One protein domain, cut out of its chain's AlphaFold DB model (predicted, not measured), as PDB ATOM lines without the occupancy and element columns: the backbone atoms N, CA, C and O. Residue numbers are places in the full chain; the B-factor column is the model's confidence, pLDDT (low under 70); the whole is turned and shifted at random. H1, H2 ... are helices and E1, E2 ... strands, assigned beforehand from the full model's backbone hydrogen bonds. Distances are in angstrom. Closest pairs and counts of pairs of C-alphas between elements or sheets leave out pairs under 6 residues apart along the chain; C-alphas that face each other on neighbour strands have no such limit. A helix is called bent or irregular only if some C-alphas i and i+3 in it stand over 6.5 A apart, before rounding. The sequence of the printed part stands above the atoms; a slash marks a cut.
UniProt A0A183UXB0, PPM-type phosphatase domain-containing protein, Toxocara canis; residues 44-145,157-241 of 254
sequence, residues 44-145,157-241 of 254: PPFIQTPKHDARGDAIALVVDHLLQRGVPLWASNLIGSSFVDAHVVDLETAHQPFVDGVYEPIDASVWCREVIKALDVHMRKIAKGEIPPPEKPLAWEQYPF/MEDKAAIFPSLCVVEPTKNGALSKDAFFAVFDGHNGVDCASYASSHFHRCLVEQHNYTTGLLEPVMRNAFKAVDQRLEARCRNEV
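This is residues 44 to 145 and 157 to 241 of the 254 residues of the protein "PPM-type phosphatase domain-containing protein" of Toxocara canis (UniProt A0A183UXB0). Two crossed helices, H1 and H6, make the core; H6 has the two-stranded pair E3 E4 and the long helix H7 packed on it, while H1 has H3 on the side away from H6 and H2 on a further side. A tiny second strand pair, E1 E2, lies near the beginning of H1, and the small helices H4 and H5 lie toward the far end of the domain from it. The printed part has 187 residues with seven named helices and four named strands, in the order E1 H1 H2 E2 H3 H4 E3 H5 E4 H6 H7; the class is mostly helix, and both strand pairs are antiparallel. The whole is compact, with a radius of gyration of the C-alphas of 16.2 A, and rounded, spanning 44 by 40 by 32 A.

Find C-alpha 160 at (10.650, 8.468, 39.108); from there strand E3, residues 160 to 164, runs 13.5 A. Its partner E4, residues 183 to 187, runs 12.9 A, and between the two in the chain is H5, residues 172 to 178. Read on to H6, residues 194 to 208, 22.3 A long, and then to H7, residues 218 to 240, which runs 32.9 A and ends at C-alpha 240 at (18.216, 12.664, 59.176). Now go back to C-alpha 48 at (11.203, 14.330, 58.921), where E1, residues 48 to 50, begins. H1 follows at once, residues 51 to 67, 24.8 A, then H2, residues 73 to 86, 19.8 A. E2 is residues 105 to 107, H3 residues 108 to 127, 27.9 A long, and H4 residues 138 to 142. Three helices are irregular: C-alphas 52 and 55 of H1 are 7.2 A apart, 173 and 176 of H5 8.3 A, and 201 and 204 of H6 7.5 A.

Start at E3 and E4, antiparallel at 179 degrees; N 162 and O 185 are 2.9 A apart, N 164 and O 183 2.8 A, within hydrogen-bond range. The closest C-alphas of E3 and H6 are those of Ala 162 and Ser 200, 5.1 A. H6 and H7 touch, closest at the C-alphas of Leu 207 and Ala 225, 4.9 A, and form a helical hairpin, opposite ways at a steep tilt of 44 degrees. Next look at the hub, H1, which touches H6 with residues 53 to 60 alone. The closest C-alphas there are those of Gly 56 and Ser 201, 5.6 A, and the tilt of 69.5 degrees is steep, only just short of about perpendicular. H1 and H2 are a helical hairpin at a steep tilt of 40 degrees; the C-alphas of Ile 59 and Gly 80 come closest, 4.9 A. H1 touches H3 with residues 58 to 62 alone, closest at the C-alphas of Ala 58 and Val 115, 6.7 A, the same way at a steep tilt of 54 degrees. E1 and E2 are antiparallel at 143 degrees, with N 49 and O 106 2.9 A apart. H4 and H5 touch no helix; H5 is apart from H6, but only just, at 8.3 A. Every O i to N i+4 pair is within hydrogen-bond range in H2 and H7; in H1 11 of 13 are, in H3 15 of 16, in H6 9 of 11, in H4 0 of 1 with 2 of 2 O i to N i+3 pairs, and in H5 1 of 3 with 2 of 4.

The two C-alphas farthest apart are those of Lys 128 and Pro 220, 46.7 A. Residues 146 to 156 are not printed, and C-alphas 145 and 157 are 21.4 A apart across this cut, in the link from H4 to E3. Of the links that are printed whole, the one from H2 to E2, residues 87 to 104, is long. The mean pLDDT of the printed part is 88.0; residues 44 to 46, 175, 214, 216 and 241 are under 70.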
ATOM      1  N   PRO A  44       7.265   7.837  52.636       57.81
ATOM      2  CA  PRO A  44       8.105   8.936  53.076       57.81
ATOM      3  C   PRO A  44       9.542   8.402  53.122       57.81
ATOM      4  O   PRO A  44       9.785   7.429  53.846       57.81
ATOM      5  N   PRO A  45      10.464   8.941  52.306       56.94
ATOM      6  CA  PRO A  45      11.855   8.488  52.325       56.94
ATOM      7  C   PRO A  45      12.529   8.851  53.657       56.94
ATOM      8  O   PRO A  45      13.545   8.283  54.043       56.94
ATOM      9  N   PHE A  46      11.906   9.788  54.366       69.88
ATOM     10  CA  PHE A  46      12.439  10.565  55.457       69.88
ATOM     11  C   PHE A  46      11.471  10.516  56.643       69.88
ATOM     12  O   PHE A  46      10.248  10.498  56.465       69.88
ATOM     13  N   ILE A  47      12.018  10.464  57.858       76.25
ATOM     14  CA  ILE A  47      11.229  10.508  59.103       76.25
ATOM     15  C   ILE A  47      10.763  11.946  59.354       76.25
ATOM     16  O   ILE A  47       9.735  12.169  59.997       76.25
ATOM     17  N   GLN A  48      11.504  12.915  58.817       85.56
ATOM     18  CA  GLN A  48      11.203  14.330  58.921       85.56
ATOM     19  C   GLN A  48      10.941  14.940  57.542       85.56
ATOM     20  O   GLN A  48      11.445  14.505  56.507       85.56
ATOM     21  N   THR A  49      10.123  15.979  57.529       88.75
ATOM     22  CA  THR A  49       9.939  16.845  56.368       88.75
ATOM     23  C   THR A  49      10.314  18.251  56.804       88.75
ATOM     24  O   THR A  49       9.622  18.811  57.654       88.75
ATOM     25  N   PRO A  50      11.409  18.844  56.301       93.19
ATOM     26  CA  PRO A  50      11.718  20.222  56.641       93.19
ATOM     27  C   PRO A  50      10.671  21.159  56.027       93.19
ATOM     28  O   PRO A  50      10.173  20.910  54.928       93.19
ATOM     29  N   LYS A  51      10.355  22.270  56.699       94.12
ATOM     30  CA  LYS A  51       9.298  23.200  56.248       94.12
ATOM     31  C   LYS A  51       9.476  23.715  54.813       94.12
ATOM     32  O   LYS A  51       8.492  23.866  54.096       94.12
ATOM     33  N   HIS A  52      10.713  23.913  54.353       94.19
ATOM     34  CA  HIS A  52      10.997  24.322  52.968       94.19
ATOM     35  C   HIS A  52      10.710  23.227  51.917       94.19
ATOM     36  O   HIS A  52      10.557  23.537  50.731       94.19
ATOM     37  N   ASP A  53      10.601  21.960  52.329       94.75
ATOM     38  CA  ASP A  53      10.203  20.832  51.477       94.75
ATOM     39  C   ASP A  53       8.717  20.478  51.614       94.75
ATOM     40  O   ASP A  53       8.155  19.911  50.678       94.75
ATOM     41  N   ALA A  54       8.063  20.853  52.722       94.94
ATOM     42  CA  ALA A  54       6.697  20.442  53.067       94.94
ATOM     43  C   ALA A  54       5.690  20.625  51.930       94.94
ATOM     44  O   ALA A  54       4.901  19.730  51.635       94.94
ATOM     45  N   ARG A  55       5.751  21.753  51.219       94.94
ATOM     46  CA  ARG A  55       4.878  21.995  50.065       94.94
ATOM     47  C   ARG A  55       5.077  20.971  48.942       94.94
ATOM     48  O   ARG A  55       4.098  20.447  48.420       94.94
ATOM     49  N   GLY A  56       6.327  20.700  48.564       93.94
ATOM     50  CA  GLY A  56       6.647  19.743  47.500       93.94
ATOM     51  C   GLY A  56       6.346  18.305  47.913       93.94
ATOM     52  O   GLY A  56       5.746  17.562  47.138       93.94
ATOM     53  N   ASP A  57       6.669  17.949  49.161       94.50
ATOM     54  CA  ASP A  57       6.365  16.640  49.748       94.50
ATOM     55  C   ASP A  57       4.848  16.382  49.766       94.50
ATOM     56  O   ASP A  57       4.403  15.289  49.415       94.50
ATOM     57  N   ALA A  58       4.040  17.389  50.125       95.19
ATOM     58  CA  ALA A  58       2.581  17.283  50.133       95.19
ATOM     59  C   ALA A  58       2.012  17.080  48.723       95.19
ATOM     60  O   ALA A  58       1.180  16.194  48.534       95.19
ATOM     61  N   ILE A  59       2.467  17.859  47.730       94.50
ATOM     62  CA  ILE A  59       2.028  17.698  46.334       94.50
ATOM     63  C   ILE A  59       2.363  16.290  45.841       94.50
ATOM     64  O   ILE A  59       1.480  15.605  45.330       94.50
ATOM     65  N   ALA A  60       3.605  15.834  46.027       93.12
ATOM     66  CA  ALA A  60       4.036  14.510  45.583       93.12
ATOM     67  C   ALA A  60       3.223  13.387  46.247       93.12
ATOM     68  O   ALA A  60       2.748  12.479  45.563       93.12
ATOM     69  N   LEU A  61       2.991  13.484  47.561       92.38
ATOM     70  CA  LEU A  61       2.164  12.539  48.311       92.38
ATOM     71  C   LEU A  61       0.720  12.495  47.785       92.38
ATOM     72  O   LEU A  61       0.167  11.407  47.614       92.38
ATOM     73  N   VAL A  62       0.111  13.653  47.515       93.06
ATOM     74  CA  VAL A  62      -1.256  13.754  46.978       93.06
ATOM     75  C   VAL A  62      -1.333  13.186  45.562       93.06
ATOM     76  O   VAL A  62      -2.210  12.368  45.286       93.06
ATOM     77  N   VAL A  63      -0.409  13.568  44.678       91.50
ATOM     78  CA  VAL A  63      -0.368  13.093  43.288       91.50
ATOM     79  C   VAL A  63      -0.229  11.574  43.249       91.50
ATOM     80  O   VAL A  63      -1.057  10.908  42.628       91.50
ATOM     81  N   ASP A  64       0.733  11.004  43.981       87.81
ATOM     82  CA  ASP A  64       0.914   9.549  44.058       87.81
ATOM     83  C   ASP A  64      -0.343   8.855  44.617       87.81
ATOM     84  O   ASP A  64      -0.748   7.793  44.131       87.81
ATOM     85  N   HIS A  65      -0.994   9.446  45.624       87.00
ATOM     86  CA  HIS A  65      -2.206   8.895  46.234       87.00
ATOM     87  C   HIS A  65      -3.409   8.866  45.277       87.00
ATOM     88  O   HIS A  65      -4.197   7.911  45.315       87.00
ATOM     89  N   LEU A  66      -3.553   9.891  44.434       86.38
ATOM     90  CA  LEU A  66      -4.618  10.022  43.436       86.38
ATOM     91  C   LEU A  66      -4.367   9.124  42.217       86.38
ATOM     92  O   LEU A  66      -5.274   8.399  41.801       86.38
ATOM     93  N   LEU A  67      -3.132   9.080  41.709       83.81
ATOM     94  CA  LEU A  67      -2.729   8.181  40.620       83.81
ATOM     95  C   LEU A  67      -2.992   6.710  40.977       83.81
ATOM     96  O   LEU A  67      -3.549   5.958  40.180       83.81
ATOM     97  N   GLN A  68      -2.695   6.308  42.218       79.69
ATOM     98  CA  GLN A  68      -3.001   4.966  42.741       79.69
ATOM     99  C   GLN A  68      -4.496   4.616  42.743       79.69
ATOM    100  O   GLN A  68      -4.852   3.442  42.831       79.69
ATOM    101  N   ARG A  69      -5.369   5.624  42.668       78.75
ATOM    102  CA  ARG A  69      -6.833   5.499  42.622       78.75
ATOM    103  C   ARG A  69      -7.401   5.691  41.215       78.75
ATOM    104  O   ARG A  69      -8.615   5.756  41.057       78.75
ATOM    105  N   GLY A  70      -6.539   5.756  40.200       76.81
ATOM    106  CA  GLY A  70      -6.931   5.866  38.797       76.81
ATOM    107  C   GLY A  70      -7.296   7.278  38.346       76.81
ATOM    108  O   GLY A  70      -7.823   7.443  37.246       76.81
ATOM    109  N   VAL A  71      -7.019   8.297  39.165       81.00
ATOM    110  CA  VAL A  71      -7.188   9.697  38.767       81.00
ATOM    111  C   VAL A  71      -6.137  10.034  37.700       81.00
ATOM    112  O   VAL A  71      -4.965   9.714  37.904       81.00
ATOM    113  N   PRO A  72      -6.503  10.672  36.571       83.00
ATOM    114  CA  PRO A  72      -5.540  11.064  35.543       83.00
ATOM    115  C   PRO A  72      -4.423  11.962  36.089       83.00
ATOM    116  O   PRO A  72      -4.633  12.743  37.023       83.00
ATOM    117  N   LEU A  73      -3.237  11.892  35.482       85.31
ATOM    118  CA  LEU A  73      -2.054  12.636  35.924       85.31
ATOM    119  C   LEU A  73      -2.291  14.147  35.979       85.31
ATOM    120  O   LEU A  73      -1.937  14.802  36.959       85.31
ATOM    121  N   TRP A  74      -2.907  14.710  34.941       84.88
ATOM    122  CA  TRP A  74      -3.159  16.146  34.882       84.88
ATOM    123  C   TRP A  74      -4.089  16.612  36.006       84.88
ATOM    124  O   TRP A  74      -3.806  17.615  36.661       84.88
ATOM    125  N   ALA A  75      -5.146  15.845  36.291       85.94
ATOM    126  CA  ALA A  75      -6.077  16.135  37.372       85.94
ATOM    127  C   ALA A  75      -5.368  16.006  38.722       85.94
ATOM    128  O   ALA A  75      -5.512  16.875  39.574       85.94
ATOM    129  N   SER A  76      -4.544  14.968  38.887       89.25
ATOM    130  CA  SER A  76      -3.752  14.745  40.098       89.25
ATOM    131  C   SER A  76      -2.815  15.919  40.389       89.25
ATOM    132  O   SER A  76      -2.784  16.397  41.521       89.25
ATOM    133  N   ASN A  77      -2.109  16.431  39.376       90.75
ATOM    134  CA  ASN A  77      -1.232  17.599  39.511       90.75
ATOM    135  C   ASN A  77      -2.007  18.869  39.891       90.75
ATOM    136  O   ASN A  77      -1.608  19.585  40.806       90.75
ATOM    137  N   LEU A  78      -3.132  19.144  39.223       89.94
ATOM    138  CA  LEU A  78      -3.941  20.334  39.499       89.94
ATOM    139  C   LEU A  78      -4.620  20.284  40.869       89.94
ATOM    140  O   LEU A  78      -4.624  21.284  41.589       89.94
ATOM    141  N   ILE A  79      -5.166  19.124  41.240       90.88
ATOM    142  CA  ILE A  79      -5.727  18.884  42.572       90.88
ATOM    143  C   ILE A  79      -4.623  19.031  43.612       90.88
ATOM    144  O   ILE A  79      -4.839  19.725  44.593       90.88
ATOM    145  N   GLY A  80      -3.444  18.443  43.390       92.88
ATOM    146  CA  GLY A  80      -2.291  18.566  44.282       92.88
ATOM    147  C   GLY A  80      -1.928  20.022  44.560       92.88
ATOM    148  O   GLY A  80      -1.888  20.420  45.724       92.88
ATOM    149  N   SER A  81      -1.745  20.830  43.511       91.00
ATOM    150  CA  SER A  81      -1.444  22.262  43.642       91.00
ATOM    151  C   SER A  81      -2.567  23.037  44.344       91.00
ATOM    152  O   SER A  81      -2.308  23.744  45.316       91.00
ATOM    153  N   SER A  82      -3.824  22.872  43.912       91.06
ATOM    154  CA  SER A  82      -4.969  23.582  44.506       91.06
ATOM    155  C   SER A  82      -5.215  23.186  45.966       91.06
ATOM    156  O   SER A  82      -5.546  24.034  46.796       91.06
ATOM    157  N   PHE A  83      -5.010  21.912  46.296       94.00
ATOM    158  CA  PHE A  83      -5.112  21.387  47.648       94.00
ATOM    159  C   PHE A  83      -4.074  22.032  48.567       94.00
ATOM    160  O   PHE A  83      -4.446  22.574  49.606       94.00
ATOM    161  N   VAL A  84      -2.787  22.028  48.197       93.81
ATOM    162  CA  VAL A  84      -1.765  22.617  49.077       93.81
ATOM    163  C   VAL A  84      -1.937  24.124  49.242       93.81
ATOM    164  O   VAL A  84      -1.591  24.635  50.301       93.81
ATOM    165  N   ASP A  85      -2.508  24.817  48.252       91.69
ATOM    166  CA  ASP A  85      -2.873  26.235  48.354       91.69
ATOM    167  C   ASP A  85      -4.041  26.478  49.313       91.69
ATOM    168  O   ASP A  85      -4.028  27.440  50.081       91.69
ATOM    169  N   ALA A  86      -5.033  25.590  49.322       93.38
ATOM    170  CA  ALA A  86      -6.161  25.675  50.243       93.38
ATOM    171  C   ALA A  86      -5.786  25.331  51.697       93.38
ATOM    172  O   ALA A  86      -6.493  25.742  52.614       93.38
ATOM    173  N   HIS A  87      -4.690  24.594  51.909       95.19
ATOM    174  CA  HIS A  87      -4.275  24.056  53.214       95.19
ATOM    175  C   HIS A  87      -2.898  24.565  53.680       95.19
ATOM    176  O   HIS A  87      -2.228  23.911  54.478       95.19
ATOM    177  N   VAL A  88      -2.486  25.752  53.213       94.56
ATOM    178  CA  VAL A  88      -1.186  26.381  53.535       94.56
ATOM    179  C   VAL A  88      -0.907  26.451  55.036       94.56
ATOM    180  O   VAL A  88       0.209  26.175  55.472       94.56
ATOM    181  N   VAL A  89      -1.913  26.851  55.817       93.81
ATOM    182  CA  VAL A  89      -1.773  27.055  57.265       93.81
ATOM    183  C   VAL A  89      -1.850  25.724  58.009       93.81
ATOM    184  O   VAL A  89      -0.973  25.432  58.815       93.81
ATOM    185  N   ASP A  90      -2.858  24.906  57.705       94.00
ATOM    186  CA  ASP A  90      -3.156  23.682  58.460       94.00
ATOM    187  C   ASP A  90      -2.104  22.579  58.265       94.00
ATOM    188  O   ASP A  90      -1.899  21.757  59.157       94.00
ATOM    189  N   LEU A  91      -1.429  22.559  57.111       95.06
ATOM    190  CA  LEU A  91      -0.416  21.557  56.766       95.06
ATOM    191  C   LEU A  91       1.006  22.127  56.708       95.06
ATOM    192  O   LEU A  91       1.919  21.412  56.301       95.06
ATOM    193  N   GLU A  92       1.210  23.390  57.095       95.38
ATOM    194  CA  GLU A  92       2.514  24.071  57.040       95.38
ATOM    195  C   GLU A  92       3.169  24.035  55.638       95.38
ATOM    196  O   GLU A  92       4.390  23.983  55.501       95.38
ATOM    197  N   THR A  93       2.365  24.092  54.571       94.62
ATOM    198  CA  THR A  93       2.811  24.016  53.161       94.62
ATOM    199  C   THR A  93       3.052  25.389  52.525       94.62
ATOM    200  O   THR A  93       3.090  25.525  51.294       94.62
ATOM    201  N   ALA A  94       3.208  26.431  53.346       92.88
ATOM    202  CA  ALA A  94       3.625  27.746  52.875       92.88
ATOM    203  C   ALA A  94       4.953  27.638  52.113       92.88
ATOM    204  O   ALA A  94       5.836  26.865  52.484       92.88
ATOM    205  N   HIS A  95       5.107  28.428  51.049       90.25
ATOM    206  CA  HIS A  95       6.410  28.541  50.402       90.25
ATOM    207  C   HIS A  95       7.422  29.099  51.404       90.25
ATOM    208  O   HIS A  95       7.193  30.153  52.000       90.25
ATOM    209  N   GLN A  96       8.528  28.384  51.586       91.88
ATOM    210  CA  GLN A  96       9.652  28.838  52.387       91.88
ATOM    211  C   GLN A  96      10.938  28.661  51.580       91.88
ATOM    212  O   GLN A  96      11.175  27.572  51.048       91.88
ATOM    213  N   PRO A  97      11.770  29.709  51.453       92.00
ATOM    214  CA  PRO A  97      13.043  29.585  50.770       92.00
ATOM    215  C   PRO A  97      13.969  28.650  51.551       92.00
ATOM    216  O   PRO A  97      14.008  28.667  52.780       92.00
ATOM    217  N   PHE A  98      14.754  27.862  50.823       94.31
ATOM    218  CA  PHE A  98      15.839  27.104  51.429       94.31
ATOM    219  C   PHE A  98      16.930  28.055  51.941       94.31
ATOM    220  O   PHE A  98      17.381  28.943  51.214       94.31
ATOM    221  N   VAL A  99      17.372  27.839  53.180       94.38
ATOM    222  CA  VAL A  99      18.494  28.549  53.801       94.38
ATOM    223  C   VAL A  99      19.440  27.503  54.383       94.38
ATOM    224  O   VAL A  99      19.046  26.732  55.256       94.38
ATOM    225  N   ASP A 100      20.682  27.462  53.897       91.56
ATOM    226  CA  ASP A 100      21.671  26.498  54.390       91.56
ATOM    227  C   ASP A 100      21.920  26.687  55.896       91.56
ATOM    228  O   ASP A 100      21.977  27.807  56.409       91.56
ATOM    229  N   GLY A 101      22.022  25.570  56.613       90.25
ATOM    230  CA  GLY A 101      22.126  25.537  58.073       90.25
ATOM    231  C   GLY A 101      20.808  25.716  58.843       90.25
ATOM    232  O   GLY A 101      20.816  25.536  60.060       90.25
ATOM    233  N   VAL A 102      19.681  26.014  58.183       92.75
ATOM    234  CA  VAL A 102      18.354  26.084  58.821       92.75
ATOM    235  C   VAL A 102      17.551  24.827  58.490       92.75
ATOM    236  O   VAL A 102      17.222  24.567  57.334       92.75
ATOM    237  N   TYR A 103      17.211  24.047  59.517       91.06
ATOM    238  CA  TYR A 103      16.410  22.833  59.379       91.06
ATOM    239  C   TYR A 103      15.286  22.832  60.419       91.06
ATOM    240  O   TYR A 103      15.511  22.553  61.594       91.06
ATOM    241  N   GLU A 104      14.078  23.188  59.984       92.44
ATOM    242  CA  GLU A 104      12.864  23.174  60.805       92.44
ATOM    243  C   GLU A 104      12.040  21.921  60.468       92.44
ATOM    244  O   GLU A 104      11.356  21.919  59.441       92.44
ATOM    245  N   PRO A 105      12.124  20.842  61.268       91.50
ATOM    246  CA  PRO A 105      11.488  19.573  60.940       91.50
ATOM    247  C   PRO A 105      10.000  19.545  61.296       91.50
ATOM    248  O   PRO A 105       9.590  19.977  62.373       91.50
ATOM    249  N   ILE A 106       9.219  18.916  60.423       91.62
ATOM    250  CA  ILE A 106       7.879  18.394  60.688       91.62
ATOM    251  C   ILE A 106       8.000  16.870  60.822       91.62
ATOM    252  O   ILE A 106       8.700  16.233  60.033       91.62
ATOM    253  N   ASP A 107       7.332  16.266  61.808       88.69
ATOM    254  CA  ASP A 107       7.275  14.803  61.952       88.69
ATOM    255  C   ASP A 107       6.451  14.189  60.807       88.69
ATOM    256  O   ASP A 107       5.214  14.163  60.845       88.69
ATOM    257  N   ALA A 108       7.142  13.669  59.788       85.81
ATOM    258  CA  ALA A 108       6.517  13.108  58.595       85.81
ATOM    259  C   ALA A 108       5.701  11.845  58.915       85.81
ATOM    260  O   ALA A 108       4.726  11.539  58.220       85.81
ATOM    261  N   SER A 109       6.036  11.131  59.998       80.38
ATOM    262  CA  SER A 109       5.317   9.920  60.399       80.38
ATOM    263  C   SER A 109       3.865  10.213  60.772       80.38
ATOM    264  O   SER A 109       2.996   9.368  60.545       80.38
ATOM    265  N   VAL A 110       3.584  11.401  61.313       87.81
ATOM    266  CA  VAL A 110       2.235  11.876  61.640       87.81
ATOM    267  C   VAL A 110       1.681  12.723  60.505       87.81
ATOM    268  O   VAL A 110       0.570  12.469  60.037       87.81
ATOM    269  N   TRP A 111       2.474  13.676  60.021       93.00
ATOM    270  CA  TRP A 111       2.040  14.691  59.070       93.00
ATOM    271  C   TRP A 111       1.550  14.104  57.743       93.00
ATOM    272  O   TRP A 111       0.491  14.504  57.268       93.00
ATOM    273  N   CYS A 112       2.199  13.070  57.192       90.62
ATOM    274  CA  CYS A 112       1.712  12.435  55.960       90.62
ATOM    275  C   CYS A 112       0.289  11.868  56.108       90.62
ATOM    276  O   CYS A 112      -0.487  11.894  55.153       90.62
ATOM    277  N   ARG A 113      -0.090  11.367  57.295       87.94
ATOM    278  CA  ARG A 113      -1.469  10.905  57.532       87.94
ATOM    279  C   ARG A 113      -2.450  12.069  57.569       87.94
ATOM    280  O   ARG A 113      -3.555  11.922  57.058       87.94
ATOM    281  N   GLU A 114      -2.060  13.197  58.152       93.69
ATOM    282  CA  GLU A 114      -2.898  14.400  58.192       93.69
ATOM    283  C   GLU A 114      -3.085  15.006  56.799       93.69
ATOM    284  O   GLU A 114      -4.212  15.344  56.443       93.69
ATOM    285  N   VAL A 115      -2.043  15.017  55.958       94.44
ATOM    286  CA  VAL A 115      -2.149  15.413  54.541       94.44
ATOM    287  C   VAL A 115      -3.196  14.567  53.812       94.44
ATOM    288  O   VAL A 115      -4.084  15.115  53.164       94.44
ATOM    289  N   ILE A 116      -3.149  13.236  53.952       91.50
ATOM    290  CA  ILE A 116      -4.124  12.346  53.299       91.50
ATOM    291  C   ILE A 116      -5.541  12.538  53.859       91.50
ATOM    292  O   ILE A 116      -6.495  12.600  53.087       91.50
ATOM    293  N   LYS A 117      -5.708  12.699  55.177       89.94
ATOM    294  CA  LYS A 117      -7.026  12.993  55.768       89.94
ATOM    295  C   LYS A 117      -7.599  14.317  55.256       89.94
ATOM    296  O   LYS A 117      -8.786  14.393  54.936       89.94
ATOM    297  N   ALA A 118      -6.770  15.357  55.187       95.50
ATOM    298  CA  ALA A 118      -7.164  16.658  54.665       95.50
ATOM    299  C   ALA A 118      -7.533  16.562  53.178       95.50
ATOM    300  O   ALA A 118      -8.533  17.158  52.766       95.50
ATOM    301  N   LEU A 119      -6.789  15.771  52.393       93.62
ATOM    302  CA  LEU A 119      -7.118  15.471  51.000       93.62
ATOM    303  C   LEU A 119      -8.502  14.822  50.908       93.62
ATOM    304  O   LEU A 119      -9.350  15.330  50.185       93.62
ATOM    305  N   ASP A 120      -8.789  13.780  51.691       87.19
ATOM    306  CA  ASP A 120     -10.098  13.108  51.680       87.19
ATOM    307  C   ASP A 120     -11.260  14.065  51.991       87.19
ATOM    308  O   ASP A 120     -12.357  13.951  51.434       87.19
ATOM    309  N   VAL A 121     -11.061  15.020  52.905       91.06
ATOM    310  CA  VAL A 121     -12.054  16.070  53.182       91.06
ATOM    311  C   VAL A 121     -12.189  17.015  51.989       91.06
ATOM    312  O   VAL A 121     -13.309  17.305  51.571       91.06
ATOM    313  N   HIS A 122     -11.075  17.468  51.420       91.69
ATOM    314  CA  HIS A 122     -11.052  18.368  50.268       91.69
ATOM    315  C   HIS A 122     -11.748  17.747  49.044       91.69
ATOM    316  O   HIS A 122     -12.639  18.362  48.461       91.69
ATOM    317  N   MET A 123     -11.442  16.489  48.723       86.12
ATOM    318  CA  MET A 123     -12.060  15.762  47.609       86.12
ATOM    319  C   MET A 123     -13.565  15.568  47.803       86.12
ATOM    320  O   MET A 123     -14.329  15.689  46.848       86.12
ATOM    321  N   ARG A 124     -14.025  15.332  49.040       85.56
ATOM    322  CA  ARG A 124     -15.465  15.255  49.344       85.56
ATOM    323  C   ARG A 124     -16.180  16.586  49.134       85.56
ATOM    324  O   ARG A 124     -17.316  16.577  48.669       85.56
ATOM    325  N   LYS A 125     -15.535  17.713  49.444       88.94
ATOM    326  CA  LYS A 125     -16.092  19.044  49.159       88.94
ATOM    327  C   LYS A 125     -16.230  19.280  47.652       88.94
ATOM    328  O   LYS A 125     -17.277  19.763  47.229       88.94
ATOM    329  N   ILE A 126     -15.235  18.871  46.853       85.94
ATOM    330  CA  ILE A 126     -15.320  18.908  45.378       85.94
ATOM    331  C   ILE A 126     -16.496  18.048  44.899       85.94
ATOM    332  O   ILE A 126     -17.346  18.523  44.153       85.94
ATOM    333  N   ALA A 127     -16.594  16.803  45.374       81.25
ATOM    334  CA  ALA A 127     -17.629  15.865  44.938       81.25
ATOM    335  C   ALA A 127     -19.061  16.327  45.264       81.25
ATOM    336  O   ALA A 127     -19.996  16.034  44.524       81.25
ATOM    337  N   LYS A 128     -19.235  17.072  46.361       85.56
ATOM    338  CA  LYS A 128     -20.518  17.679  46.750       85.56
ATOM    339  C   LYS A 128     -20.811  19.012  46.052       85.56
ATOM    340  O   LYS A 128     -21.891  19.562  46.254       85.56
ATOM    341  N   GLY A 129     -19.868  19.547  45.274       84.31
ATOM    342  CA  GLY A 129     -19.975  20.870  44.656       84.31
ATOM    343  C   GLY A 129     -19.853  22.035  45.646       84.31
ATOM    344  O   GLY A 129     -20.238  23.152  45.317       84.31
ATOM    345  N   GLU A 130     -19.336  21.795  46.855       90.38
ATOM    346  CA  GLU A 130     -19.101  22.844  47.861       90.38
ATOM    347  C   GLU A 130     -17.909  23.733  47.479       90.38
ATOM    348  O   GLU A 130     -17.886  24.920  47.803       90.38
ATOM    349  N   ILE A 131     -16.923  23.155  46.790       89.81
ATOM    350  CA  ILE A 131     -15.812  23.873  46.162       89.81
ATOM    351  C   ILE A 131     -15.695  23.437  44.699       89.81
ATOM    352  O   ILE A 131     -15.967  22.271  44.394       89.81
ATOM    353  N   PRO A 132     -15.314  24.343  43.785       85.62
ATOM    354  CA  PRO A 132     -15.113  23.970  42.397       85.62
ATOM    355  C   PRO A 132     -13.880  23.062  42.270       85.62
ATOM    356  O   PRO A 132     -12.926  23.198  43.041       85.62
ATOM    357  N   PRO A 133     -13.869  22.145  41.294       83.12
ATOM    358  CA  PRO A 133     -12.642  21.458  40.916       83.12
ATOM    359  C   PRO A 133     -11.639  22.457  40.293       83.12
ATOM    360  O   PRO A 133     -12.042  23.520  39.808       83.12
ATOM    361  N   PRO A 134     -10.339  22.131  40.239       85.44
ATOM    362  CA  PRO A 134      -9.379  22.975  39.542       85.44
ATOM    363  C   PRO A 134      -9.597  22.938  38.020       85.44
ATOM    364  O   PRO A 134      -9.904  21.895  37.440       85.44
ATOM    365  N   GLU A 135      -9.409  24.082  37.361       83.00
ATOM    366  CA  GLU A 135      -9.558  24.211  35.908       83.00
ATOM    367  C   GLU A 135      -8.319  23.687  35.165       83.00
ATOM    368  O   GLU A 135      -7.187  24.033  35.512       83.00
ATOM    369  N   LYS A 136      -8.525  22.888  34.108       83.31
ATOM    370  CA  LYS A 136      -7.446  22.416  33.226       83.31
ATOM    371  C   LYS A 136      -6.909  23.593  32.393       83.31
ATOM    372  O   LYS A 136      -7.662  24.140  31.585       83.31
ATOM    373  N   PRO A 137      -5.631  23.996  32.543       80.44
ATOM    374  CA  PRO A 137      -5.078  25.094  31.759       80.44
ATOM    375  C   PRO A 137      -5.099  24.760  30.265       80.44
ATOM    376  O   PRO A 137      -4.694  23.667  29.881       80.44
ATOM    377  N   LEU A 138      -5.471  25.714  29.405       79.56
ATOM    378  CA  LEU A 138      -5.435  25.515  27.945       79.56
ATOM    379  C   LEU A 138      -4.036  25.124  27.441       79.56
ATOM    380  O   LEU A 138      -3.908  24.325  26.517       79.56
ATOM    381  N   ALA A 139      -2.988  25.652  28.080       81.00
ATOM    382  CA  ALA A 139      -1.596  25.327  27.776       81.00
ATOM    383  C   ALA A 139      -1.235  23.856  28.053       81.00
ATOM    384  O   ALA A 139      -0.238  23.371  27.533       81.00
ATOM    385  N   TRP A 140      -2.041  23.127  28.833       81.31
ATOM    386  CA  TRP A 140      -1.796  21.715  29.121       81.31
ATOM    387  C   TRP A 140      -1.810  20.848  27.853       81.31
ATOM    388  O   TRP A 140      -1.058  19.886  27.755       81.31
ATOM    389  N   GLU A 141      -2.620  21.224  26.861       83.81
ATOM    390  CA  GLU A 141      -2.732  20.523  25.572       83.81
ATOM    391  C   GLU A 141      -1.658  20.936  24.555       83.81
ATOM    392  O   GLU A 141      -1.596  20.400  23.450       83.81
ATOM    393  N   GLN A 142      -0.805  21.908  24.892       86.38
ATOM    394  CA  GLN A 142       0.189  22.442  23.962       86.38
ATOM    395  C   GLN A 142       1.262  21.408  23.598       86.38
ATOM    396  O   GLN A 142       1.763  21.409  22.471       86.38
ATOM    397  N   TYR A 143       1.614  20.536  24.545       87.31
ATOM    398  CA  TYR A 143       2.688  19.557  24.404       87.31
ATOM    399  C   TYR A 143       2.154  18.143  24.638       87.31
ATOM    400  O   TYR A 143       2.099  17.690  25.785       87.31
ATOM    401  N   PRO A 144       1.779  17.417  23.568       86.69
ATOM    402  CA  PRO A 144       1.412  16.014  23.677       86.69
ATOM    403  C   PRO A 144       2.573  15.202  24.250       86.69
ATOM    404  O   PRO A 144       3.715  15.332  23.803       86.69
ATOM    405  N   PHE A 145       2.276  14.331  25.207       86.75
ATOM    406  CA  PHE A 145       3.261  13.445  25.816       86.75
ATOM    407  C   PHE A 145       2.682  12.040  25.987       86.75
ATOM    408  O   PHE A 145       1.481  11.810  25.863       86.75
ATOM    409  N   MET A 157      10.757  -0.481  42.204       88.19
ATOM    410  CA  MET A 157      10.758   0.548  41.161       88.19
ATOM    411  C   MET A 157      11.485   1.763  41.741       88.19
ATOM    412  O   MET A 157      10.986   2.338  42.709       88.19
ATOM    413  N   GLU A 158      12.671   2.071  41.221       89.81
ATOM    414  CA  GLU A 158      13.530   3.155  41.724       89.81
ATOM    415  C   GLU A 158      13.481   4.391  40.816       89.81
ATOM    416  O   GLU A 158      13.744   5.493  41.290       89.81
ATOM    417  N   ASP A 159      13.053   4.240  39.559       89.81
ATOM    418  CA  ASP A 159      12.843   5.365  38.656       89.81
ATOM    419  C   ASP A 159      11.598   6.172  39.055       89.81
ATOM    420  O   ASP A 159      10.545   5.636  39.430       89.81
ATOM    421  N   LYS A 160      11.716   7.488  38.913       90.69
ATOM    422  CA  LYS A 160      10.650   8.468  39.108       90.69
ATOM    423  C   LYS A 160      10.541   9.371  37.890       90.69
ATOM    424  O   LYS A 160      11.483   9.507  37.116       90.69
ATOM    425  N   ALA A 161       9.387  10.002  37.720       91.50
ATOM    426  CA  ALA A 161       9.174  10.991  36.675       91.50
ATOM    427  C   ALA A 161       8.498  12.237  37.245       91.50
ATOM    428  O   ALA A 161       7.739  12.157  38.209       91.50
ATOM    429  N   ALA A 162       8.779  13.380  36.633       92.69
ATOM    430  CA  ALA A 162       8.069  14.631  36.846       92.69
ATOM    431  C   ALA A 162       7.544  15.100  35.490       92.69
ATOM    432  O   ALA A 162       8.319  15.265  34.547       92.69
ATOM    433  N   ILE A 163       6.230  15.268  35.389       91.62
ATOM    434  CA  ILE A 163       5.538  15.539  34.129       91.62
ATOM    435  C   ILE A 163       4.597  16.718  34.354       91.62
ATOM    436  O   ILE A 163       3.554  16.595  34.997       91.62
ATOM    437  N   PHE A 164       4.988  17.865  33.809       91.38
ATOM    438  CA  PHE A 164       4.263  19.125  33.876       91.38
ATOM    439  C   PHE A 164       4.178  19.735  32.468       91.38
ATOM    440  O   PHE A 164       5.020  20.555  32.104       91.38
ATOM    441  N   PRO A 165       3.157  19.376  31.669       88.69
ATOM    442  CA  PRO A 165       2.883  19.971  30.356       88.69
ATOM    443  C   PRO A 165       2.678  21.492  30.380       88.69
ATOM    444  O   PRO A 165       2.772  22.139  29.343       88.69
ATOM    445  N   SER A 166       2.423  22.071  31.558       88.62
ATOM    446  CA  SER A 166       2.457  23.513  31.779       88.62
ATOM    447  C   SER A 166       3.072  23.840  33.142       88.62
ATOM    448  O   SER A 166       2.539  23.455  34.187       88.62
ATOM    449  N   LEU A 167       4.173  24.597  33.142       88.94
ATOM    450  CA  LEU A 167       4.845  25.064  34.361       88.94
ATOM    451  C   LEU A 167       4.043  26.120  35.141       88.94
ATOM    452  O   LEU A 167       4.357  26.388  36.301       88.94
ATOM    453  N   CYS A 168       2.952  26.647  34.576       86.06
ATOM    454  CA  CYS A 168       1.954  27.427  35.315       86.06
ATOM    455  C   CYS A 168       1.399  26.692  36.537       86.06
ATOM    456  O   CYS A 168       1.075  27.323  37.536       86.06
ATOM    457  N   VAL A 169       1.309  25.361  36.485       84.81
ATOM    458  CA  VAL A 169       0.799  24.553  37.606       84.81
ATOM    459  C   VAL A 169       1.781  24.509  38.781       84.81
ATOM    460  O   VAL A 169       1.372  24.318  39.925       84.81
ATOM    461  N   VAL A 170       3.071  24.727  38.506       86.88
ATOM    462  CA  VAL A 170       4.145  24.765  39.509       86.88
ATOM    463  C   VAL A 170       4.251  26.139  40.172       86.88
ATOM    464  O   VAL A 170       4.540  26.238  41.368       86.88
ATOM    465  N   GLU A 171       4.061  27.212  39.402       84.38
ATOM    466  CA  GLU A 171       4.111  28.589  39.896       84.38
ATOM    467  C   GLU A 171       3.044  29.460  39.210       84.38
ATOM    468  O   GLU A 171       3.345  30.194  38.259       84.38
ATOM    469  N   PRO A 172       1.791  29.407  39.707       77.94
ATOM    470  CA  PRO A 172       0.675  30.143  39.121       77.94
ATOM    471  C   PRO A 172       0.879  31.661  39.118       77.94
ATOM    472  O   PRO A 172       0.348  32.370  38.261       77.94
ATOM    473  N   THR A 173       1.680  32.205  40.042       77.81
ATOM    474  CA  THR A 173       1.907  33.657  40.103       77.81
ATOM    475  C   THR A 173       2.771  34.171  38.947       77.81
ATOM    476  O   THR A 173       2.710  35.353  38.609       77.81
ATOM    477  N   LYS A 174       3.527  33.287  38.279       74.44
ATOM    478  CA  LYS A 174       4.363  33.604  37.107       74.44
ATOM    479  C   LYS A 174       3.716  33.185  35.781       74.44
ATOM    480  O   LYS A 174       4.423  33.051  34.780       74.44
ATOM    481  N   ASN A 175       2.386  33.030  35.742       66.06
ATOM    482  CA  ASN A 175       1.642  32.525  34.581       66.06
ATOM    483  C   ASN A 175       2.028  33.176  33.243       66.06
ATOM    484  O   ASN A 175       2.131  32.480  32.240       66.06
ATOM    485  N   GLY A 176       2.317  34.480  33.205       71.06
ATOM    486  CA  GLY A 176       2.759  35.142  31.973       71.06
ATOM    487  C   GLY A 176       4.032  34.530  31.371       71.06
ATOM    488  O   GLY A 176       4.047  34.193  30.189       71.06
ATOM    489  N   ALA A 177       5.074  34.339  32.186       73.50
ATOM    490  CA  ALA A 177       6.370  33.835  31.732       73.50
ATOM    491  C   ALA A 177       6.397  32.312  31.534       73.50
ATOM    492  O   ALA A 177       7.105  31.841  30.657       73.50
ATOM    493  N   LEU A 178       5.624  31.560  32.329       81.25
ATOM    494  CA  LEU A 178       5.644  30.089  32.335       81.25
ATOM    495  C   LEU A 178       4.560  29.443  31.460       81.25
ATOM    496  O   LEU A 178       4.588  28.233  31.254       81.25
ATOM    497  N   SER A 179       3.610  30.225  30.934       75.94
ATOM    498  CA  SER A 179       2.457  29.707  30.169       75.94
ATOM    499  C   SER A 179       2.802  28.879  28.943       75.94
ATOM    500  O   SER A 179       1.958  28.108  28.499       75.94
ATOM    501  N   LYS A 180       4.011  29.027  28.399       82.69
ATOM    502  CA  LYS A 180       4.465  28.306  27.208       82.69
ATOM    503  C   LYS A 180       5.511  27.244  27.512       82.69
ATOM    504  O   LYS A 180       5.973  26.600  26.578       82.69
ATOM    505  N   ASP A 181       5.875  27.067  28.775       88.12
ATOM    506  CA  ASP A 181       6.949  26.166  29.155       88.12
ATOM    507  C   ASP A 181       6.376  24.896  29.775       88.12
ATOM    508  O   ASP A 181       5.462  24.930  30.604       88.12
ATOM    509  N   ALA A 182       6.964  23.770  29.391       91.25
ATOM    510  CA  ALA A 182       6.665  22.460  29.937       91.25
ATOM    511  C   ALA A 182       7.928  21.854  30.550       91.25
ATOM    512  O   ALA A 182       9.048  22.152  30.129       91.25
ATOM    513  N   PHE A 183       7.748  20.983  31.535       92.50
ATOM    514  CA  PHE A 183       8.832  20.272  32.194       92.50
ATOM    515  C   PHE A 183       8.540  18.777  32.229       92.50
ATOM    516  O   PHE A 183       7.543  18.335  32.798       92.50
ATOM    517  N   PHE A 184       9.446  18.004  31.643       94.25
ATOM    518  CA  PHE A 184       9.406  16.550  31.631       94.25
ATOM    519  C   PHE A 184      10.776  16.042  32.063       94.25
ATOM    520  O   PHE A 184      11.787  16.404  31.461       94.25
ATOM    521  N   ALA A 185      10.821  15.215  33.100       95.00
ATOM    522  CA  ALA A 185      12.061  14.638  33.595       95.00
ATOM    523  C   ALA A 185      11.847  13.206  34.077       95.00
ATOM    524  O   ALA A 185      10.802  12.875  34.637       95.00
ATOM    525  N   VAL A 186      12.870  12.379  33.877       94.88
ATOM    526  CA  VAL A 186      12.985  11.031  34.435       94.88
ATOM    527  C   VAL A 186      14.204  11.024  35.346       94.88
ATOM    528  O   VAL A 186      15.247  11.565  34.988       94.88
ATOM    529  N   PHE A 187      14.058  10.425  36.518       93.81
ATOM    530  CA  PHE A 187      15.097  10.296  37.528       93.81
ATOM    531  C   PHE A 187      15.309   8.807  37.781       93.81
ATOM    532  O   PHE A 187      14.426   8.158  38.336       93.81
ATOM    533  N   ASP A 188      16.441   8.266  37.340       92.94
ATOM    534  CA  ASP A 188      16.815   6.863  37.545       92.94
ATOM    535  C   ASP A 188      17.457   6.708  38.932       92.94
ATOM    536  O   ASP A 188      18.535   7.243  39.198       92.94
ATOM    537  N   GLY A 189      16.746   6.057  39.853       90.31
ATOM    538  CA  GLY A 189      17.243   5.806  41.202       90.31
ATOM    539  C   GLY A 189      18.227   4.638  41.227       90.31
ATOM    540  O   GLY A 189      17.974   3.581  40.654       90.31
ATOM    541  N   HIS A 190      19.332   4.797  41.956       88.00
ATOM    542  CA  HIS A 190      20.306   3.735  42.185       88.00
ATOM    543  C   HIS A 190      20.607   3.595  43.680       88.00
ATOM    544  O   HIS A 190      20.786   4.589  44.379       88.00
ATOM    545  N   ASN A 191      20.682   2.352  44.174       87.62
ATOM    546  CA  ASN A 191      20.853   2.023  45.599       87.62
ATOM    547  C   ASN A 191      19.743   2.573  46.516       87.62
ATOM    548  O   ASN A 191      19.947   2.733  47.719       87.62
ATOM    549  N   GLY A 192      18.557   2.821  45.965       86.00
ATOM    550  CA  GLY A 192      17.432   3.419  46.671       86.00
ATOM    551  C   GLY A 192      16.624   4.343  45.765       86.00
ATOM    552  O   GLY A 192      17.094   4.807  44.730       86.00
ATOM    553  N   VAL A 193      15.383   4.616  46.169       86.94
ATOM    554  CA  VAL A 193      14.441   5.468  45.419       86.94
ATOM    555  C   VAL A 193      14.438   6.915  45.922       86.94
ATOM    556  O   VAL A 193      13.786   7.779  45.340       86.94
ATOM    557  N   ASP A 194      15.139   7.184  47.020       88.31
ATOM    558  CA  ASP A 194      14.969   8.397  47.818       88.31
ATOM    559  C   ASP A 194      15.462   9.640  47.061       88.31
ATOM    560  O   ASP A 194      14.721  10.612  46.936       88.31
ATOM    561  N   CYS A 195      16.647   9.566  46.440       91.38
ATOM    562  CA  CYS A 195      17.183  10.611  45.560       91.38
ATOM    563  C   CYS A 195      16.248  10.921  44.383       91.38
ATOM    564  O   CYS A 195      15.939  12.083  44.119       91.38
ATOM    565  N   ALA A 196      15.775   9.881  43.688       92.69
ATOM    566  CA  ALA A 196      14.879  10.031  42.545       92.69
ATOM    567  C   ALA A 196      13.526  10.630  42.963       92.69
ATOM    568  O   ALA A 196      13.001  11.503  42.276       92.69
ATOM    569  N   SER A 197      12.999  10.215  44.121       91.31
ATOM    570  CA  SER A 197      11.753  10.741  44.698       91.31
ATOM    571  C   SER A 197      11.888  12.204  45.098       91.31
ATOM    572  O   SER A 197      10.994  13.004  44.825       91.31
ATOM    573  N   TYR A 198      13.010  12.569  45.717       93.56
ATOM    574  CA  TYR A 198      13.298  13.949  46.085       93.56
ATOM    575  C   TYR A 198      13.391  14.837  44.841       93.56
ATOM    576  O   TYR A 198      12.711  15.858  44.726       93.56
ATOM    577  N   ALA A 199      14.180  14.412  43.852       95.31
ATOM    578  CA  ALA A 199      14.368  15.166  42.623       95.31
ATOM    579  C   ALA A 199      13.052  15.332  41.843       95.31
ATOM    580  O   ALA A 199      12.728  16.454  41.443       95.31
ATOM    581  N   SER A 200      12.231  14.281  41.705       93.94
ATOM    582  CA  SER A 200      10.923  14.398  41.040       93.94
ATOM    583  C   SER A 200       9.979  15.375  41.742       93.94
ATOM    584  O   SER A 200       9.222  16.082  41.075       93.94
ATOM    585  N   SER A 201      10.067  15.466  43.070       93.75
ATOM    586  CA  SER A 201       9.184  16.294  43.901       93.75
ATOM    587  C   SER A 201       9.616  17.760  43.995       93.75
ATOM    588  O   SER A 201       8.779  18.620  44.260       93.75
ATOM    589  N   HIS A 202      10.895  18.078  43.762       95.06
ATOM    590  CA  HIS A 202      11.422  19.425  44.037       95.06
ATOM    591  C   HIS A 202      12.174  20.090  42.878       95.06
ATOM    592  O   HIS A 202      12.328  21.315  42.890       95.06
ATOM    593  N   PHE A 203      12.632  19.344  41.867       96.19
ATOM    594  CA  PHE A 203      13.473  19.913  40.806       96.19
ATOM    595  C   PHE A 203      12.756  21.000  40.009       96.19
ATOM    596  O   PHE A 203      13.289  22.092  39.818       96.19
ATOM    597  N   HIS A 204      11.524  20.722  39.585       93.56
ATOM    598  CA  HIS A 204      10.702  21.647  38.810       93.56
ATOM    599  C   HIS A 204      10.492  22.981  39.551       93.56
ATOM    600  O   HIS A 204      10.525  24.043  38.933       93.56
ATOM    601  N   ARG A 205      10.371  22.947  40.886       92.38
ATOM    602  CA  ARG A 205      10.285  24.150  41.722       92.38
ATOM    603  C   ARG A 205      11.609  24.913  41.770       92.38
ATOM    604  O   ARG A 205      11.627  26.113  41.512       92.38
ATOM    605  N   CYS A 206      12.716  24.215  42.029       93.81
ATOM    606  CA  CYS A 206      14.054  24.820  42.042       93.81
ATOM    607  C   CYS A 206      14.401  25.474  40.699       93.81
ATOM    608  O   CYS A 206      15.104  26.483  40.670       93.81
ATOM    609  N   LEU A 207      13.897  24.915  39.595       92.69
ATOM    610  CA  LEU A 207      14.064  25.447  38.249       92.69
ATOM    611  C   LEU A 207      13.353  26.798  38.069       92.69
ATOM    612  O   LEU A 207      14.001  27.782  37.711       92.69
ATOM    613  N   VAL A 208      12.047  26.875  38.350       90.00
ATOM    614  CA  VAL A 208      11.244  28.103  38.135       90.00
ATOM    615  C   VAL A 208      11.567  29.234  39.121       90.00
ATOM    616  O   VAL A 208      11.167  30.388  38.924       90.00
ATOM    617  N   GLU A 209      12.282  28.926  40.201       89.19
ATOM    618  CA  GLU A 209      12.762  29.898  41.186       89.19
ATOM    619  C   GLU A 209      14.059  30.601  40.769       89.19
ATOM    620  O   GLU A 209      14.388  31.647  41.331       89.19
ATOM    621  N   GLN A 210      14.777  30.100  39.757       89.19
ATOM    622  CA  GLN A 210      16.019  30.728  39.309       89.19
ATOM    623  C   GLN A 210      15.771  32.131  38.739       89.19
ATOM    624  O   GLN A 210      14.943  32.327  37.852       89.19
ATOM    625  N   HIS A 211      16.554  33.114  39.195       72.38
ATOM    626  CA  HIS A 211      16.417  34.522  38.791       72.38
ATOM    627  C   HIS A 211      16.521  34.734  37.268       72.38
ATOM    628  O   HIS A 211      15.833  35.576  36.703       72.38
ATOM    629  N   ASN A 212      17.346  33.925  36.595       71.00
ATOM    630  CA  ASN A 212      17.579  33.989  35.151       71.00
ATOM    631  C   ASN A 212      16.614  33.128  34.325       71.00
ATOM    632  O   ASN A 212      16.798  33.009  33.115       71.00
ATOM    633  N   TYR A 213      15.594  32.521  34.942       76.88
ATOM    634  CA  TYR A 213      14.660  31.661  34.215       76.88
ATOM    635  C   TYR A 213      14.028  32.409  33.027       76.88
ATOM    636  O   TYR A 213      14.007  31.914  31.904       76.88
ATOM    637  N   THR A 214      13.616  33.661  33.239       69.88
ATOM    638  CA  THR A 214      12.960  34.486  32.213       69.88
ATOM    639  C   THR A 214      13.924  35.212  31.274       69.88
ATOM    640  O   THR A 214      13.472  35.879  30.347       69.88
ATOM    641  N   THR A 215      15.242  35.130  31.498       72.00
ATOM    642  CA  THR A 215      16.253  35.812  30.663       72.00
ATOM    643  C   THR A 215      16.776  34.938  29.521       72.00
ATOM    644  O   THR A 215      17.609  35.388  28.739       72.00
ATOM    645  N   GLY A 216      16.284  33.697  29.394       67.50
ATOM    646  CA  GLY A 216      16.650  32.770  28.315       67.50
ATOM    647  C   GLY A 216      18.025  32.112  28.481       67.50
ATOM    648  O   GLY A 216      18.458  31.360  27.611       67.50
ATOM    649  N   LEU A 217      18.716  32.354  29.600       82.25
ATOM    650  CA  LEU A 217      20.006  31.737  29.918       82.25
ATOM    651  C   LEU A 217      19.802  30.344  30.527       82.25
ATOM    652  O   LEU A 217      20.031  30.127  31.718       82.25
ATOM    653  N   LEU A 218      19.364  29.396  29.695       84.88
ATOM    654  CA  LEU A 218      18.963  28.060  30.144       84.88
ATOM    655  C   LEU A 218      20.100  27.290  30.831       84.88
ATOM    656  O   LEU A 218      19.870  26.667  31.861       84.88
ATOM    657  N   GLU A 219      21.329  27.346  30.313       88.69
ATOM    658  CA  GLU A 219      22.441  26.576  30.886       88.69
ATOM    659  C   GLU A 219      22.775  27.007  32.336       88.69
ATOM    660  O   GLU A 219      22.809  26.140  33.215       88.69
ATOM    661  N   PRO A 220      22.957  28.308  32.659       90.38
ATOM    662  CA  PRO A 220      23.079  28.754  34.048       90.38
ATOM    663  C   PRO A 220      21.874  28.396  34.922       90.38
ATOM    664  O   PRO A 220      22.059  28.005  36.073       90.38
ATOM    665  N   VAL A 221      20.655  28.515  34.387       91.19
ATOM    666  CA  VAL A 221      19.415  28.183  35.106       91.19
ATOM    667  C   VAL A 221      19.401  26.710  35.501       91.19
ATOM    668  O   VAL A 221      19.236  26.401  36.678       91.19
ATOM    669  N   MET A 222      19.665  25.807  34.558       92.06
ATOM    670  CA  MET A 222      19.721  24.368  34.815       92.06
ATOM    671  C   MET A 222      20.827  24.027  35.807       92.06
ATOM    672  O   MET A 222      20.571  23.373  36.815       92.06
ATOM    673  N   ARG A 223      22.047  24.531  35.581       93.56
ATOM    674  CA  ARG A 223      23.190  24.317  36.480       93.56
ATOM    675  C   ARG A 223      22.871  24.734  37.916       93.56
ATOM    676  O   ARG A 223      23.237  24.029  38.853       93.56
ATOM    677  N   ASN A 224      22.206  25.872  38.097       94.25
ATOM    678  CA  ASN A 224      21.841  26.366  39.420       94.25
ATOM    679  C   ASN A 224      20.666  25.593  40.029       94.25
ATOM    680  O   ASN A 224      20.681  25.352  41.231       94.25
ATOM    681  N   ALA A 225      19.698  25.150  39.222       94.81
ATOM    682  CA  ALA A 225      18.606  24.296  39.685       94.81
ATOM    683  C   ALA A 225      19.128  22.947  40.208       94.81
ATOM    684  O   ALA A 225      18.759  22.548  41.309       94.81
ATOM    685  N   PHE A 226      20.050  22.297  39.483       94.81
ATOM    686  CA  PHE A 226      20.728  21.079  39.950       94.81
ATOM    687  C   PHE A 226      21.448  21.308  41.280       94.81
ATOM    688  O   PHE A 226      21.236  20.553  42.224       94.81
ATOM    689  N   LYS A 227      22.243  22.382  41.379       95.38
ATOM    690  CA  LYS A 227      22.927  22.743  42.630       95.38
ATOM    691  C   LYS A 227      21.949  22.962  43.784       95.38
ATOM    692  O   LYS A 227      22.217  22.505  44.885       95.38
ATOM    693  N   ALA A 228      20.832  23.645  43.542       95.31
ATOM    694  CA  ALA A 228      19.839  23.924  44.574       95.31
ATOM    695  C   ALA A 228      19.161  22.642  45.086       95.31
ATOM    696  O   ALA A 228      19.001  22.479  46.292       95.31
ATOM    697  N   VAL A 229      18.793  21.721  44.188       95.75
ATOM    698  CA  VAL A 229      18.214  20.420  44.569       95.75
ATOM    699  C   VAL A 229      19.213  19.592  45.371       95.75
ATOM    700  O   VAL A 229      18.845  19.056  46.413       95.75
ATOM    701  N   ASP A 230      20.464  19.522  44.915       95.12
ATOM    702  CA  ASP A 230      21.525  18.762  45.582       95.12
ATOM    703  C   ASP A 230      21.822  19.316  46.985       95.12
ATOM    704  O   ASP A 230      21.828  18.565  47.955       95.12
ATOM    705  N   GLN A 231      21.931  20.642  47.133       94.81
ATOM    706  CA  GLN A 231      22.126  21.301  48.431       94.81
ATOM    707  C   GLN A 231      20.981  21.037  49.413       94.81
ATOM    708  O   GLN A 231      21.224  20.773  50.594       94.81
ATOM    709  N   ARG A 232      19.729  21.105  48.942       94.62
ATOM    710  CA  ARG A 232      18.564  20.819  49.789       94.62
ATOM    711  C   ARG A 232      18.538  19.353  50.218       94.62
ATOM    712  O   ARG A 232      18.346  19.069  51.401       94.62
ATOM    713  N   LEU A 233      18.795  18.428  49.290       92.81
ATOM    714  CA  LEU A 233      18.859  17.005  49.609       92.81
ATOM    715  C   LEU A 233      20.007  16.693  50.573       92.81
ATOM    716  O   LEU A 233      19.798  15.958  51.535       92.81
ATOM    717  N   GLU A 234      21.196  17.257  50.363       91.88
ATOM    718  CA  GLU A 234      22.335  17.090  51.269       91.88
ATOM    719  C   GLU A 234      21.986  17.603  52.672       91.88
ATOM    720  O   GLU A 234      22.261  16.933  53.669       91.88
ATOM    721  N   ALA A 235      21.327  18.761  52.778       91.31
ATOM    722  CA  ALA A 235      20.845  19.272  54.057       91.31
ATOM    723  C   ALA A 235      19.867  18.298  54.729       91.31
ATOM    724  O   ALA A 235      20.010  18.030  55.923       91.31
ATOM    725  N   ARG A 236      18.928  17.717  53.978       89.75
ATOM    726  CA  ARG A 236      17.989  16.714  54.500       89.75
ATOM    727  C   ARG A 236      18.700  15.445  54.977       89.75
ATOM    728  O   ARG A 236      18.522  15.030  56.118       89.75
ATOM    729  N   CYS A 237      19.603  14.912  54.163       88.00
ATOM    730  CA  CYS A 237      20.428  13.742  54.468       88.00
ATOM    731  C   CYS A 237      21.275  13.924  55.736       88.00
ATOM    732  O   CYS A 237      21.290  13.056  56.613       88.00
ATOM    733  N   ARG A 238      21.946  15.079  55.870       88.50
ATOM    734  CA  ARG A 238      22.769  15.413  57.045       88.50
ATOM    735  C   ARG A 238      21.954  15.439  58.339       88.50
ATOM    736  O   ARG A 238      22.449  14.965  59.357       88.50
ATOM    737  N   ASN A 239      20.739  15.985  58.306       84.81
ATOM    738  CA  ASN A 239      19.900  16.123  59.501       84.81
ATOM    739  C   ASN A 239      19.181  14.821  59.886       84.81
ATOM    740  O   ASN A 239      18.932  14.594  61.067       84.81
ATOM    741  N   GLU A 240      18.912  13.935  58.926       75.94
ATOM    742  CA  GLU A 240      18.216  12.664  59.176       75.94
ATOM    743  C   GLU A 240      19.161  11.462  59.360       75.94
ATOM    744  O   GLU A 240      18.707  10.339  59.575       75.94
ATOM    745  N   VAL A 241      20.484  11.689  59.325       64.06
ATOM    746  CA  VAL A 241      21.537  10.654  59.435       64.06
ATOM    747  C   VAL A 241      21.374   9.561  58.363       64.06
ATOM    748  O   VAL A 241      21.644   8.380  58.583       64.06
TER     749      VAL A 241